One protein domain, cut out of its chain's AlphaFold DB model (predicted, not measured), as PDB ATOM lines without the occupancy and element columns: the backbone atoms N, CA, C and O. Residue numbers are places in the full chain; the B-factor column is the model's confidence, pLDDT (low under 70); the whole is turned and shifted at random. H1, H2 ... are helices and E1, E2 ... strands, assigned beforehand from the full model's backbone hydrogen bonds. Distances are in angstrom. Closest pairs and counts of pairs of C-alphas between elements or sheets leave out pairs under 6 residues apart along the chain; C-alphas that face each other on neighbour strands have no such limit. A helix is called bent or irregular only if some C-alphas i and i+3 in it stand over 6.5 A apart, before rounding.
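Overview. This is residues 9 to 122 of the 124 residues of an uncharacterized protein of Streptomyces rimosus subsp. rimosus (strain ATCC 10970 / DSM 40260 / JCM 4667 / NRRL 2234) (UniProt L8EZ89). An antiparallel sheet of three strands, E3 E4 E5, is covered by H4 on one face and by H2 on the other, in three layers. The long helix H1 packs with its residues 20 to 27 on H4, and a small hairpin of E1 and E2 packs on H1 through E1; short H3 packs on H2. The 114 printed residues hold, in order, H1 E1 E2 E3 H2 H3 E4 E5 H4: four named helices and five named strands, of mixed class. The whole is compact, with a radius of gyration of the C-alphas of 13.7 A, and only just elongated, spanning 45 by 29 by 23 A.

Arrangement. H1, residues 9 to 27, touches H4, residues 105 to 121, with its residues 20 to 27 alone; the closest C-alphas, of Ala 23 and Phe 114, are 5.3 A apart. They run opposite ways at a shallow tilt of 25 degrees. The closest C-alphas of H1 and E1, residues 31 to 34, are those of Arg 21 and Val 32, 5.8 A apart. E1 and E2, residues 37 to 40, form an antiparallel hairpin, with N 31 and O 40 2.9 A apart. E3, residues 53 to 58, is the antiparallel neighbour of E4, residues 86 to 92, with N 55 and O 90 2.8 A apart. E4 and E5, residues 98 to 104, form a hairpin, with N 89 and O 101 2.8 A apart. H2, residues 59 to 73, is on this sheet at a height of 9.0 A, and H4 is on the opposite face at 8.6 A. On the local plane H4 runs along the strands, at 7 degrees to E4. H1 only grazes this sheet, with residues 26 to 27. H3, residues 75 to 79, is not on it but touches H2, by residues 66 to 71 of H2 alone; Val 70 and Ala 77 have the closest C-alphas, 5.6 A apart. O i to N i+4 pairs within hydrogen-bond range number 14 of 15 in H1, 9 of 11 in H2, 11 of 13 in H4 and 0 of 1 in H3, where O i to N i+3 gives 0 of 2.

Along the chain. H1 begins at C-alpha 9 (219.892, 90.559, 88.394) and is 27.5 A long. E1 is 10.0 A, E2 9.7 A, E3 16.9 A, H2 20.4 A, H3 9.5 A, E4 19.4 A and E5 19.9 A long. H4, 24.9 A, ends at C-alpha 121 (216.654, 104.715, 86.570). H3 and H4 are irregular: C-alphas 75 and 78 are 7.2 A apart, C-alphas 106 and 109 7.8 A.

Size, cuts and confidence. The C-alphas farthest apart, of Glu 9 and Lys 82, are 45.5 A apart. The printed part has no cut. The link from E2 to E3, residues 41 to 52, is long. Residues 59 to 85 have pLDDT under 70; the mean of the printed part is 78.8.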
ATOM      1  N   GLU A   9     219.955  89.528  89.432       80.81
ATOM      2  CA  GLU A   9     219.892  90.559  88.394       80.81
ATOM      3  C   GLU A   9     218.603  90.484  87.564       80.81
ATOM      4  O   GLU A   9     217.913  91.489  87.388       80.81
ATOM      5  N   GLU A  10     218.203  89.295  87.106       82.38
ATOM      6  CA  GLU A  10     216.952  89.116  86.359       82.38
ATOM      7  C   GLU A  10     215.716  89.439  87.208       82.38
ATOM      8  O   GLU A  10     214.718  89.964  86.698       82.38
ATOM      9  N   LYS A  11     215.762  89.145  88.514       83.56
ATOM     10  CA  LYS A  11     214.706  89.539  89.458       83.56
ATOM     11  C   LYS A  11     214.670  91.054  89.641       83.56
ATOM     12  O   LYS A  11     213.581  91.631  89.610       83.56
ATOM     13  N   ALA A  12     215.826  91.699  89.794       85.38
ATOM     14  CA  ALA A  12     215.930  93.149  89.919       85.38
ATOM     15  C   ALA A  12     215.418  93.863  88.657       85.38
ATOM     16  O   ALA A  12     214.604  94.782  88.760       85.38
ATOM     17  N   ALA A  13     215.787  93.380  87.468       83.19
ATOM     18  CA  ALA A  13     215.302  93.899  86.192       83.19
ATOM     19  C   ALA A  13     213.784  93.705  86.024       83.19
ATOM     20  O   ALA A  13     213.075  94.617  85.595       83.19
ATOM     21  N   ALA A  14     213.250  92.541  86.410       86.19
ATOM     22  CA  ALA A  14     211.810  92.292  86.386       86.19
ATOM     23  C   ALA A  14     211.045  93.216  87.348       86.19
ATOM     24  O   ALA A  14     209.980  93.723  86.989       86.19
ATOM     25  N   LYS A  15     211.597  93.469  88.541       89.19
ATOM     26  CA  LYS A  15     211.027  94.404  89.516       89.19
ATOM     27  C   LYS A  15     211.060  95.840  88.995       89.19
ATOM     28  O   LYS A  15     210.040  96.518  89.053       89.19
ATOM     29  N   ALA A  16     212.180  96.276  88.420       87.19
ATOM     30  CA  ALA A  16     212.305  97.604  87.825       87.19
ATOM     31  C   ALA A  16     211.298  97.822  86.684       87.19
ATOM     32  O   ALA A  16     210.635  98.856  86.640       87.19
ATOM     33  N   LEU A  17     211.114  96.824  85.814       89.00
ATOM     34  CA  LEU A  17     210.110  96.869  84.752       89.00
ATOM     35  C   LEU A  17     208.679  96.944  85.300       89.00
ATOM     36  O   LEU A  17     207.841  97.660  84.751       89.00
ATOM     37  N   LEU A  18     208.379  96.185  86.356       90.25
ATOM     38  CA  LEU A  18     207.063  96.196  86.989       90.25
ATOM     39  C   LEU A  18     206.776  97.552  87.642       90.25
ATOM     40  O   LEU A  18     205.706  98.111  87.422       90.25
ATOM     41  N   GLU A  19     207.741  98.118  88.364       92.69
ATOM     42  CA  GLU A  19     207.639  99.466  88.933       92.69
ATOM     43  C   GLU A  19     207.407 100.524  87.848       92.69
ATOM     44  O   GLU A  19     206.513 101.359  87.989       92.69
ATOM     45  N   LEU A  20     208.140 100.451  86.731       91.38
ATOM     46  CA  LEU A  20     207.962 101.364  85.602       91.38
ATOM     47  C   LEU A  20     206.561 101.240  84.980       91.38
ATOM     48  O   LEU A  20     205.914 102.247  84.698       91.38
ATOM     49  N   ARG A  21     206.054 100.012  84.811       92.19
ATOM     50  CA  ARG A  21     204.693  99.754  84.307       92.19
ATOM     51  C   ARG A  21     203.610 100.281  85.236       92.19
ATOM     52  O   ARG A  21     202.634 100.846  84.752       92.19
ATOM     53  N   LEU A  22     203.776 100.107  86.545       91.81
ATOM     54  CA  LEU A  22     202.841 100.627  87.542       91.81
ATOM     55  C   LEU A  22     202.842 102.160  87.568       91.81
ATOM     56  O   LEU A  22     201.784 102.777  87.648       91.81
ATOM     57  N   ALA A  23     204.014 102.788  87.454       90.94
ATOM     58  CA  ALA A  23     204.111 104.241  87.370       90.94
ATOM     59  C   ALA A  23     203.466 104.784  86.078       90.94
ATOM     60  O   ALA A  23     202.717 105.760  86.128       90.94
ATOM     61  N   ALA A  24     203.684 104.117  84.939       90.12
ATOM     62  CA  ALA A  24     203.064 104.468  83.660       90.12
ATOM     63  C   ALA A  24     201.532 104.282  83.669       90.12
ATOM     64  O   ALA A  24     200.790 105.141  83.192       90.12
ATOM     65  N   SER A  25     201.018 103.200  84.262       88.75
ATOM     66  CA  SER A  25     199.569 102.982  84.357       88.75
ATOM     67  C   SER A  25     198.888 103.981  85.299       88.75
ATOM     68  O   SER A  25     197.748 104.390  85.055       88.75
ATOM     69  N   ALA A  26     199.595 104.445  86.336       89.62
ATOM     70  CA  ALA A  26     199.085 105.442  87.267       89.62
ATOM     71  C   ALA A  26     198.762 106.778  86.577       89.62
ATOM     72  O   ALA A  26     197.751 107.396  86.921       89.62
ATOM     73  N   ILE A  27     199.537 107.195  85.567       88.19
ATOM     74  CA  ILE A  27     199.264 108.421  84.795       88.19
ATOM     75  C   ILE A  27     198.175 108.216  83.731       88.19
ATOM     76  O   ILE A  27     197.325 109.091  83.559       88.19
ATOM     77  N   GLY A  28     198.085 107.015  83.152       84.75
ATOM     78  CA  GLY A  28     197.099 106.647  82.131       84.75
ATOM     79  C   GLY A  28     197.524 107.036  80.711       84.75
ATOM     80  O   GLY A  28     198.358 107.913  80.524       84.75
ATOM     81  N   GLY A  29     196.973 106.344  79.708       83.19
ATOM     82  CA  GLY A  29     197.280 106.592  78.291       83.19
ATOM     83  C   GLY A  29     198.660 106.109  77.819       83.19
ATOM     84  O   GLY A  29     198.964 106.236  76.639       83.19
ATOM     85  N   LEU A  30     199.466 105.524  78.713       89.19
ATOM     86  CA  LEU A  30     200.826 105.056  78.449       89.19
ATOM     87  C   LEU A  30     200.978 103.562  78.737       89.19
ATOM     88  O   LEU A  30     200.528 103.063  79.769       89.19
ATOM     89  N   MET A  31     201.675 102.861  77.848       91.81
ATOM     90  CA  MET A  31     202.082 101.466  78.015       91.81
ATOM     91  C   MET A  31     203.605 101.331  77.909       91.81
ATOM     92  O   MET A  31     204.264 102.139  77.261       91.81
ATOM     93  N   VAL A  32     204.160 100.290  78.543       92.94
ATOM     94  CA  VAL A  32     205.604  99.997  78.534       92.94
ATOM     95  C   VAL A  32     205.847  98.603  77.954       92.94
ATOM     96  O   VAL A  32     205.543  97.580  78.593       92.94
ATOM     97  N   ARG A  33     206.420  98.555  76.748       91.50
ATOM     98  CA  ARG A  33     206.893  97.312  76.121       91.50
ATOM     99  C   ARG A  33     208.281  96.969  76.646       91.50
ATOM    100  O   ARG A  33     209.060  97.863  76.929       91.50
ATOM    101  N   LYS A  34     208.553  95.673  76.831       86.12
ATOM    102  CA  LYS A  34     209.820  95.166  77.392       86.12
ATOM    103  C   LYS A  34     210.891  94.948  76.316       86.12
ATOM    104  O   LYS A  34     212.068  94.989  76.646       86.12
ATOM    105  N   ASP A  35     210.480  94.704  75.074       85.31
ATOM    106  CA  ASP A  35     211.370  94.277  73.997       85.31
ATOM    107  C   ASP A  35     210.947  94.895  72.647       85.31
ATOM    108  O   ASP A  35     209.930  94.478  72.084       85.31
ATOM    109  N   PRO A  36     211.652  95.935  72.163       86.00
ATOM    110  CA  PRO A  36     212.596  96.772  72.916       86.00
ATOM    111  C   PRO A  36     211.900  97.560  74.046       86.00
ATOM    112  O   PRO A  36     210.683  97.769  74.020       86.00
ATOM    113  N   LEU A  37     212.667  98.007  75.052       92.06
ATOM    114  CA  LEU A  37     212.131  98.772  76.183       92.06
ATOM    115  C   LEU A  37     211.673 100.169  75.726       92.06
ATOM    116  O   LEU A  37     212.487 101.082  75.568       92.06
ATOM    117  N   ARG A  38     210.364 100.327  75.505       93.00
ATOM    118  CA  ARG A  38     209.763 101.539  74.928       93.00
ATOM    119  C   ARG A  38     208.482 101.950  75.640       93.00
ATOM    120  O   ARG A  38     207.679 101.106  76.048       93.00
ATOM    121  N   PHE A  39     208.282 103.256  75.720       91.75
ATOM    122  CA  PHE A  39     206.992 103.872  75.961       91.75
ATOM    123  C   PHE A  39     206.175 103.842  74.674       91.75
ATOM    124  O   PHE A  39     206.687 104.182  73.610       91.75
ATOM    125  N   THR A  40     204.911 103.446  74.775       90.62
ATOM    126  CA  THR A  40     203.991 103.354  73.635       90.62
ATOM    127  C   THR A  40     202.637 103.937  74.024       90.62
ATOM    128  O   THR A  40     202.142 103.640  75.118       90.62
ATOM    129  N   ALA A  41     202.012 104.704  73.136       87.50
ATOM    130  CA  ALA A  41     200.664 105.237  73.317       87.50
ATOM    131  C   ALA A  41     199.893 105.192  71.985       87.50
ATOM    132  O   ALA A  41     200.506 105.360  70.928       87.50
ATOM    133  N   PRO A  42     198.566 104.960  71.990       82.25
ATOM    134  CA  PRO A  42     197.780 104.927  70.759       82.25
ATOM    135  C   PRO A  42     197.929 106.222  69.949       82.25
ATOM    136  O   PRO A  42     197.720 107.311  70.478       82.25
ATOM    137  N   GLY A  43     198.276 106.096  68.665       77.00
ATOM    138  CA  GLY A  43     198.417 107.238  67.755       77.00
ATOM    139  C   GLY A  43     199.670 108.094  67.969       77.00
ATOM    140  O   GLY A  43     199.735 109.190  67.421       77.00
ATOM    141  N   GLN A  44     200.651 107.624  68.747       79.12
ATOM    142  CA  GLN A  44     201.918 108.327  68.973       79.12
ATOM    143  C   GLN A  44     203.114 107.468  68.572       79.12
ATOM    144  O   GLN A  44     203.013 106.244  68.501       79.12
ATOM    145  N   MET A  45     204.247 108.119  68.302       82.44
ATOM    146  CA  MET A  45     205.507 107.416  68.071       82.44
ATOM    147  C   MET A  45     205.996 106.782  69.370       82.44
ATOM    148  O   MET A  45     205.918 107.395  70.435       82.44
ATOM    149  N   ASP A  46     206.516 105.561  69.278       88.44
ATOM    150  CA  ASP A  46     207.132 104.896  70.421       88.44
ATOM    151  C   ASP A  46     208.431 105.613  70.813       88.44
ATOM    152  O   ASP A  46     209.243 105.938  69.949       88.44
ATOM    153  N   VAL A  47     208.650 105.792  72.117       88.25
ATOM    154  CA  VAL A  47     209.841 106.463  72.660       88.25
ATOM    155  C   VAL A  47     210.684 105.455  73.446       88.25
ATOM    156  O   VAL A  47     210.146 104.803  74.349       88.25
ATOM    157  N   PRO A  48     211.985 105.276  73.149       91.69
ATOM    158  CA  PRO A  48     212.871 104.449  73.964       91.69
ATOM    159  C   PRO A  48     212.913 104.930  75.412       91.69
ATOM    160  O   PRO A  48     212.982 106.123  75.672       91.69
ATOM    161  N   VAL A  49     212.888 103.997  76.367       91.56
ATOM    162  CA  VAL A  49     212.975 104.356  77.793       91.56
ATOM    163  C   VAL A  49     214.393 104.786  78.174       91.56
ATOM    164  O   VAL A  49     214.571 105.638  79.041       91.56
ATOM    165  N   GLY A  50     215.406 104.188  77.540       89.62
ATOM    166  CA  GLY A  50     216.807 104.529  77.770       89.62
ATOM    167  C   GLY A  50     217.087 105.974  77.367       89.62
ATOM    168  O   GLY A  50     216.871 106.341  76.215       89.62
ATOM    169  N   GLY A  51     217.540 106.776  78.325       85.50
ATOM    170  CA  GLY A  51     217.823 108.191  78.125       85.50
ATOM    171  C   GLY A  51     216.594 109.080  77.938       85.50
ATOM    172  O   GLY A  51     216.702 110.185  77.410       85.50
ATOM    173  N   ALA A  52     215.413 108.605  78.341       87.62
ATOM    174  CA  ALA A  52     214.189 109.371  78.186       87.62
ATOM    175  C   ALA A  52     214.103 110.539  79.178       87.62
ATOM    176  O   ALA A  52     214.234 110.378  80.394       87.62
ATOM    177  N   LYS A  53     213.754 111.720  78.672       88.38
ATOM    178  CA  LYS A  53     213.452 112.901  79.472       88.38
ATOM    179  C   LYS A  53     211.947 113.098  79.591       88.38
ATOM    180  O   LYS A  53     211.265 113.432  78.629       88.38
ATOM    181  N   VAL A  54     211.436 112.949  80.811       88.50
ATOM    182  CA  VAL A  54     210.038 113.247  81.142       88.50
ATOM    183  C   VAL A  54     209.893 114.671  81.685       88.50
ATOM    184  O   VAL A  54     210.602 115.057  82.612       88.50
ATOM    185  N   THR A  55     208.951 115.442  81.147       86.56
ATOM    186  CA  THR A  55     208.574 116.779  81.633       86.56
ATOM    187  C   THR A  55     207.081 116.788  81.969       86.56
ATOM    188  O   THR A  55     206.287 116.173  81.260       86.56
ATOM    189  N   VAL A  56     206.695 117.436  83.071       85.69
ATOM    190  CA  VAL A  56     205.296 117.527  83.520       85.69
ATOM    191  C   VAL A  56     204.922 118.992  83.661       85.69
ATOM    192  O   VAL A  56     205.440 119.671  84.547       85.69
ATOM    193  N   ASP A  57     203.985 119.447  82.837       80.38
ATOM    194  CA  ASP A  57     203.587 120.848  82.781       80.38
ATOM    195  C   ASP A  57     202.081 121.045  83.044       80.38
ATOM    196  O   ASP A  57     201.232 120.235  82.656       80.38
ATOM    197  N   ARG A  58     201.745 122.166  83.700       72.25
ATOM    198  CA  ARG A  58     200.372 122.660  83.910       72.25
ATOM    199  C   ARG A  58     200.077 123.814  82.950       72.25
ATOM    200  O   ARG A  58     200.851 124.769  82.885       72.25
ATOM    201  N   GLY A  59     198.912 123.789  82.301       63.50
ATOM    202  CA  GLY A  59     198.301 124.972  81.680       63.50
ATOM    203  C   GLY A  59     199.183 125.742  80.679       63.50
ATOM    204  O   GLY A  59     199.534 125.228  79.622       63.50
ATOM    205  N   GLU A  60     199.476 127.015  80.974       51.78
ATOM    206  CA  GLU A  60     200.053 127.997  80.034       51.78
ATOM    207  C   GLU A  60     201.568 127.854  79.794       51.78
ATOM    208  O   GLU A  60     202.032 128.093  78.678       51.78
ATOM    209  N   ALA A  61     202.332 127.415  80.803       49.84
ATOM    210  CA  ALA A  61     203.775 127.172  80.682       49.84
ATOM    211  C   ALA A  61     204.078 125.933  79.819       49.84
ATOM    212  O   ALA A  61     205.018 125.957  79.020       49.84
ATOM    213  N   ALA A  62     203.199 124.920  79.894       51.41
ATOM    214  CA  ALA A  62     203.202 123.755  79.011       51.41
ATOM    215  C   ALA A  62     203.157 124.193  77.548       51.41
ATOM    216  O   ALA A  62     203.957 123.771  76.729       51.41
ATOM    217  N   LYS A  63     202.269 125.133  77.207       49.84
ATOM    218  CA  LYS A  63     202.003 125.476  75.810       49.84
ATOM    219  C   LYS A  63     203.234 125.991  75.064       49.84
ATOM    220  O   LYS A  63     203.364 125.678  73.893       49.84
ATOM    221  N   ARG A  64     204.140 126.752  75.694       50.25
ATOM    222  CA  ARG A  64     205.358 127.251  75.017       50.25
ATOM    223  C   ARG A  64     206.433 126.178  74.907       50.25
ATOM    224  O   ARG A  64     206.935 125.946  73.817       50.25
ATOM    225  N   ILE A  65     206.751 125.510  76.014       53.72
ATOM    226  CA  ILE A  65     207.819 124.503  76.052       53.72
ATOM    227  C   ILE A  65     207.409 123.283  75.220       53.72
ATOM    228  O   ILE A  65     208.167 122.834  74.366       53.72
ATOM    229  N   THR A  66     206.172 122.816  75.383       54.53
ATOM    230  CA  THR A  66     205.588 121.736  74.592       54.53
ATOM    231  C   THR A  66     205.379 122.149  73.135       54.53
ATOM    232  O   THR A  66     205.697 121.349  72.274       54.53
ATOM    233  N   ALA A  67     204.924 123.366  72.793       51.28
ATOM    234  CA  ALA A  67     204.803 123.737  71.373       51.28
ATOM    235  C   ALA A  67     206.164 123.804  70.679       51.28
ATOM    236  O   ALA A  67     206.274 123.314  69.565       51.28
ATOM    237  N   THR A  68     207.204 124.351  71.315       53.38
ATOM    238  CA  THR A  68     208.545 124.384  70.714       53.38
ATOM    239  C   THR A  68     209.132 122.980  70.582       53.38
ATOM    240  O   THR A  68     209.698 122.662  69.542       53.38
ATOM    241  N   ARG A  69     208.966 122.112  71.586       53.00
ATOM    242  CA  ARG A  69     209.515 120.749  71.540       53.00
ATOM    243  C   ARG A  69     208.707 119.803  70.653       53.00
ATOM    244  O   ARG A  69     209.302 119.062  69.889       53.00
ATOM    245  N   VAL A  70     207.378 119.893  70.659       55.00
ATOM    246  CA  VAL A  70     206.500 119.093  69.788       55.00
ATOM    247  C   VAL A  70     206.550 119.585  68.337       55.00
ATOM    248  O   VAL A  70     206.533 118.760  67.431       55.00
ATOM    249  N   ALA A  71     206.691 120.893  68.074       54.75
ATOM    250  CA  ALA A  71     206.899 121.398  66.710       54.75
ATOM    251  C   ALA A  71     208.221 120.917  66.091       54.75
ATOM    252  O   ALA A  71     208.296 120.774  64.874       54.75
ATOM    253  N   LEU A  72     209.240 120.639  66.914       55.03
ATOM    254  CA  LEU A  72     210.495 120.033  66.465       55.03
ATOM    255  C   LEU A  72     210.377 118.516  66.223       55.03
ATOM    256  O   LEU A  72     211.190 117.974  65.482       55.03
ATOM    257  N   THR A  73     209.380 117.834  66.806       54.22
ATOM    258  CA  THR A  73     209.294 116.360  66.810       54.22
ATOM    259  C   THR A  73     208.072 115.757  66.097       54.22
ATOM    260  O   THR A  73     208.059 114.545  65.887       54.22
ATOM    261  N   GLY A  74     207.040 116.519  65.697       45.34
ATOM    262  CA  GLY A  74     205.978 116.002  64.811       45.34
ATOM    263  C   GLY A  74     204.584 116.659  64.870       45.34
ATOM    264  O   GLY A  74     204.231 117.391  65.788       45.34
ATOM    265  N   ILE A  75     203.767 116.323  63.859       45.81
ATOM    266  CA  ILE A  75     202.524 116.945  63.324       45.81
ATOM    267  C   ILE A  75     201.386 117.283  64.329       45.81
ATOM    268  O   ILE A  75     200.449 117.999  63.979       45.81
ATOM    269  N   PHE A  76     201.440 116.855  65.592       52.09
ATOM    270  CA  PHE A  76     200.290 116.928  66.512       52.09
ATOM    271  C   PHE A  76     200.299 118.094  67.521       52.09
ATOM    272  O   PHE A  76     199.373 118.209  68.324       52.09
ATOM    273  N   ALA A  77     201.258 119.029  67.441       50.59
ATOM    274  CA  ALA A  77     201.248 120.258  68.255       50.59
ATOM    275  C   ALA A  77     200.006 121.151  68.020       50.59
ATOM    276  O   ALA A  77     199.643 121.961  68.874       50.59
ATOM    277  N   LEU A  78     199.349 121.021  66.863       50.41
ATOM    278  CA  LEU A  78     198.360 121.986  66.372       50.41
ATOM    279  C   LEU A  78     196.961 121.871  67.009       50.41
ATOM    280  O   LEU A  78     196.157 122.786  66.848       50.41
ATOM    281  N   ALA A  79     196.659 120.804  67.760       52.38
ATOM    282  CA  ALA A  79     195.315 120.560  68.311       52.38
ATOM    283  C   ALA A  79     195.180 120.761  69.837       52.38
ATOM    284  O   ALA A  79     194.100 120.539  70.386       52.38
ATOM    285  N   LEU A  80     196.236 121.210  70.530       57.59
ATOM    286  CA  LEU A  80     196.213 121.483  71.975       57.59
ATOM    287  C   LEU A  80     195.274 122.653  72.317       57.59
ATOM    288  O   LEU A  80     195.671 123.824  72.369       57.59
ATOM    289  N   LYS A  81     193.998 122.334  72.557       51.88
ATOM    290  CA  LYS A  81     193.009 123.273  73.093       51.88
ATOM    291  C   LYS A  81     193.311 123.585  74.560       51.88
ATOM    292  O   LYS A  81     193.748 122.735  75.329       51.88
ATOM    293  N   LYS A  82     193.074 124.847  74.929       50.53
ATOM    294  CA  LYS A  82     193.293 125.404  76.267       50.53
ATOM    295  C   LYS A  82     192.360 124.709  77.262       50.53
ATOM    296  O   LYS A  82     191.178 125.026  77.307       50.53
ATOM    297  N   ASP A  83     192.900 123.781  78.042       59.31
ATOM    298  CA  ASP A  83     192.196 123.152  79.157       59.31
ATOM    299  C   ASP A  83     193.088 123.184  80.403       59.31
ATOM    300  O   ASP A  83     194.070 122.452  80.523       59.31
ATOM    301  N   SER A  84     192.766 124.091  81.326       58.88
ATOM    302  CA  SER A  84     193.482 124.284  82.589       58.88
ATOM    303  C   SER A  84     193.236 123.163  83.603       58.88
ATOM    304  O   SER A  84     193.889 123.136  84.645       58.88
ATOM    305  N   THR A  85     192.331 122.225  83.311       67.31
ATOM    306  CA  THR A  85     192.061 121.051  84.156       67.31
ATOM    307  C   THR A  85     192.965 119.858  83.830       67.31
ATOM    308  O   THR A  85     192.925 118.827  84.517       67.31
ATOM    309  N   LYS A  86     193.812 119.997  82.804       71.25
ATOM    310  CA  LYS A  86     194.705 118.952  82.310       71.25
ATOM    311  C   LYS A  86     196.174 119.277  82.573       71.25
ATOM    312  O   LYS A  86     196.616 120.425  82.523       71.25
ATOM    313  N   LEU A  87     196.922 118.221  82.863       78.12
ATOM    314  CA  LEU A  87     198.375 118.189  82.860       78.12
ATOM    315  C   LEU A  87     198.839 117.598  81.543       78.12
ATOM    316  O   LEU A  87     198.206 116.684  81.010       78.12
ATOM    317  N   PHE A  88     199.987 118.061  81.080       81.19
ATOM    318  CA  PHE A  88     200.647 117.494  79.920       81.19
ATOM    319  C   PHE A  88     201.957 116.855  80.366       81.19
ATOM    320  O   PHE A  88     202.775 117.487  81.034       81.19
ATOM    321  N   VAL A  89     202.123 115.575  80.041       85.25
ATOM    322  CA  VAL A  89     203.346 114.814  80.293       85.25
ATOM    323  C   VAL A  89     204.039 114.616  78.957       85.25
ATOM    324  O   VAL A  89     203.529 113.911  78.089       85.25
ATOM    325  N   THR A  90     205.189 115.251  78.779       85.88
ATOM    326  CA  THR A  90     206.028 115.092  77.590       85.88
ATOM    327  C   THR A  90     207.124 114.083  77.892       85.88
ATOM    328  O   THR A  90     207.755 114.164  78.944       85.88
ATOM    329  N   ILE A  91     207.350 113.135  76.989       86.75
ATOM    330  CA  ILE A  91     208.436 112.158  77.079       86.75
ATOM    331  C   ILE A  91     209.263 112.281  75.804       86.75
ATOM    332  O   ILE A  91     208.727 112.094  74.717       86.75
ATOM    333  N   GLU A  92     210.544 112.602  75.945       86.44
ATOM    334  CA  GLU A  92     211.507 112.766  74.850       86.44
ATOM    335  C   GLU A  92     212.557 111.659  74.941       86.44
ATOM    336  O   GLU A  92     213.160 111.484  75.995       86.44
ATOM    337  N   GLY A  93     212.766 110.903  73.870       84.81
ATOM    338  CA  GLY A  93     213.840 109.924  73.754       84.81
ATOM    339  C   GLY A  93     215.141 110.581  73.307       84.81
ATOM    340  O   GLY A  93     215.138 111.585  72.594       84.81
ATOM    341  N   ALA A  94     216.271 109.980  73.681       82.50
ATOM    342  CA  ALA A  94     217.595 110.419  73.233       82.50
ATOM    343  C   ALA A  94     217.792 110.305  71.705       82.50
ATOM    344  O   ALA A  94     218.675 110.942  71.139       82.50
ATOM    345  N   ASP A  95     216.954 109.518  71.028       80.00
ATOM    346  CA  ASP A  95     216.916 109.359  69.572       80.00
ATOM    347  C   ASP A  95     216.103 110.452  68.852       80.00
ATOM    348  O   ASP A  95     215.915 110.384  67.638       80.00
ATOM    349  N   GLY A  96     215.605 111.455  69.582       75.44
ATOM    350  CA  GLY A  96     214.770 112.528  69.041       75.44
ATOM    351  C   GLY A  96     213.289 112.164  68.906       75.44
ATOM    352  O   GLY A  96     212.495 113.003  68.477       75.44
ATOM    353  N   SER A  97     212.885 110.946  69.288       81.00
ATOM    354  CA  SER A  97     211.468 110.590  69.404       81.00
ATOM    355  C   SER A  97     210.816 111.367  70.550       81.00
ATOM    356  O   SER A  97     211.443 111.651  71.569       81.00
ATOM    357  N   ALA A  98     209.543 111.728  70.413       82.44
ATOM    358  CA  ALA A  98     208.812 112.351  71.507       82.44
ATOM    359  C   ALA A  98     207.332 111.986  71.484       82.44
ATOM    360  O   ALA A  98     206.743 111.747  70.429       82.44
ATOM    361  N   MET A  99     206.732 111.982  72.669       82.94
ATOM    362  CA  MET A  99     205.310 111.744  72.871       82.94
ATOM    363  C   MET A  99     204.736 112.704  73.912       82.94
ATOM    364  O   MET A  99     205.437 113.174  74.813       82.94
ATOM    365  N   LEU A 100     203.447 112.999  73.778       80.50
ATOM    366  CA  LEU A 100     202.721 113.928  74.630       80.50
ATOM    367  C   LEU A 100     201.449 113.282  75.160       80.50
ATOM    368  O   LEU A 100     200.532 112.971  74.406       80.50
ATOM    369  N   LEU A 101     201.352 113.149  76.472       81.69
ATOM    370  CA  LEU A 101     200.216 112.525  77.131       81.69
ATOM    371  C   LEU A 101     199.413 113.566  77.897       81.69
ATOM    372  O   LEU A 101     199.964 114.350  78.671       81.69
ATOM    373  N   GLU A 102     198.097 113.533  77.728       82.62
ATOM    374  CA  GLU A 102     197.189 114.265  78.601       82.62
ATOM    375  C   GLU A 102     196.935 113.449  79.867       82.62
ATOM    376  O   GLU A 102     196.526 112.287  79.815       82.62
ATOM    377  N   CYS A 103     197.145 114.066  81.023       81.75
ATOM    378  CA  CYS A 103     196.890 113.462  82.318       81.75
ATOM    379  C   CYS A 103     195.913 114.347  83.113       81.75
ATOM    380  O   CYS A 103     196.091 115.565  83.171       81.75
ATOM    381  N   PRO A 104     194.870 113.790  83.751       85.31
ATOM    382  CA  PRO A 104     193.997 114.564  84.634       85.31
ATOM    383  C   PRO A 104     194.784 115.260  85.754       85.31
ATOM    384  O   PRO A 104     195.618 114.617  86.389       85.31
ATOM    385  N   ALA A 105     194.463 116.518  86.090       82.88
ATOM    386  CA  ALA A 105     195.175 117.268  87.139       82.88
ATOM    387  C   ALA A 105     195.271 116.533  88.491       82.88
ATOM    388  O   ALA A 105     196.294 116.588  89.173       82.88
ATOM    389  N   LYS A 106     194.246 115.748  88.848       86.81
ATOM    390  CA  LYS A 106     194.230 114.911  90.063       86.81
ATOM    391  C   LYS A 106     195.349 113.859  90.132       86.81
ATOM    392  O   LYS A 106     195.620 113.329  91.203       86.81
ATOM    393  N   LYS A 107     195.987 113.532  89.006       89.50
ATOM    394  CA  LYS A 107     197.068 112.541  88.898       89.50
ATOM    395  C   LYS A 107     198.466 113.166  88.883       89.50
ATOM    396  O   LYS A 107     199.441 112.459  88.644       89.50
ATOM    397  N   GLU A 108     198.607 114.451  89.200       87.50
ATOM    398  CA  GLU A 108     199.910 115.125  89.189       87.50
ATOM    399  C   GLU A 108     200.986 114.429  90.005       87.50
ATOM    400  O   GLU A 108     202.112 114.261  89.540       87.50
ATOM    401  N   ALA A 109     200.648 114.035  91.231       89.62
ATOM    402  CA  ALA A 109     201.607 113.389  92.107       89.62
ATOM    403  C   ALA A 109     202.133 112.092  91.473       89.62
ATOM    404  O   ALA A 109     203.315 111.785  91.600       89.62
ATOM    405  N   ALA A 110     201.281 111.363  90.743       92.25
ATOM    406  CA  ALA A 110     201.688 110.186  89.985       92.25
ATOM    407  C   ALA A 110     202.565 110.560  88.779       92.25
ATOM    408  O   ALA A 110     203.592 109.924  88.572       92.25
ATOM    409  N   ALA A 111     202.223 111.621  88.040       90.69
ATOM    410  CA  ALA A 111     203.017 112.103  86.906       90.69
ATOM    411  C   ALA A 111     204.425 112.553  87.313       90.69
ATOM    412  O   ALA A 111     205.408 112.168  86.683       90.69
ATOM    413  N   ARG A 112     204.547 113.295  88.417       90.44
ATOM    414  CA  ARG A 112     205.848 113.704  88.963       90.44
ATOM    415  C   ARG A 112     206.661 112.510  89.455       90.44
ATOM    416  O   ARG A 112     207.849 112.429  89.164       90.44
ATOM    417  N   LYS A 113     206.028 111.561  90.156       92.69
ATOM    418  CA  LYS A 113     206.686 110.314  90.583       92.69
ATOM    419  C   LYS A 113     207.191 109.502  89.395       92.69
ATOM    420  O   LYS A 113     208.304 108.994  89.451       92.69
ATOM    421  N   PHE A 114     206.397 109.407  88.331       92.81
ATOM    422  CA  PHE A 114     206.804 108.760  87.090       92.81
ATOM    423  C   PHE A 114     208.030 109.451  86.479       92.81
ATOM    424  O   PHE A 114     209.013 108.773  86.200       92.81
ATOM    425  N   ALA A 115     208.019 110.783  86.360       91.38
ATOM    426  CA  ALA A 115     209.154 111.534  85.826       91.38
ATOM    427  C   ALA A 115     210.444 111.293  86.628       91.38
ATOM    428  O   ALA A 115     211.464 110.923  86.052       91.38
ATOM    429  N   ILE A 116     210.368 111.404  87.960       92.94
ATOM    430  CA  ILE A 116     211.501 111.144  88.861       92.94
ATOM    431  C   ILE A 116     212.016 109.710  88.694       92.94
ATOM    432  O   ILE A 116     213.222 109.499  88.622       92.94
ATOM    433  N   LEU A 117     211.118 108.722  88.622       92.69
ATOM    434  CA  LEU A 117     211.497 107.318  88.468       92.69
ATOM    435  C   LEU A 117     212.241 107.073  87.153       92.69
ATOM    436  O   LEU A 117     213.243 106.359  87.156       92.69
ATOM    437  N   VAL A 118     211.770 107.663  86.051       90.94
ATOM    438  CA  VAL A 118     212.438 107.548  84.749       90.94
ATOM    439  C   VAL A 118     213.812 108.203  84.804       90.94
ATOM    440  O   VAL A 118     214.789 107.539  84.487       90.94
ATOM    441  N   HIS A 119     213.925 109.437  85.304       91.50
ATOM    442  CA  HIS A 119     215.217 110.130  85.394       91.50
ATOM    443  C   HIS A 119     216.218 109.429  86.318       91.50
ATOM    444  O   HIS A 119     217.408 109.411  86.027       91.50
ATOM    445  N   ALA A 120     215.750 108.833  87.416       89.06
ATOM    446  CA  ALA A 120     216.616 108.139  88.366       89.06
ATOM    447  C   ALA A 120     217.129 106.791  87.836       89.06
ATOM    448  O   ALA A 120     218.241 106.388  88.165       89.06
ATOM    449  N   LYS A 121     216.316 106.067  87.053       87.50
ATOM    450  CA  LYS A 121     216.654 104.715  86.570       87.50
ATOM    451  C   LYS A 121     217.168 104.677  85.133       87.50
ATOM    452  O   LYS A 121     217.810 103.703  84.748       87.50
ATOM    453  N   HIS A 122     216.868 105.706  84.354       86.00
ATOM    454  CA  HIS A 122     217.178 105.810  82.934       86.00
ATOM    455  C   HIS A 122     217.653 107.237  82.614       86.00
ATOM    456  O   HIS A 122     216.927 107.991  81.964       86.00
TER     457      HIS A 122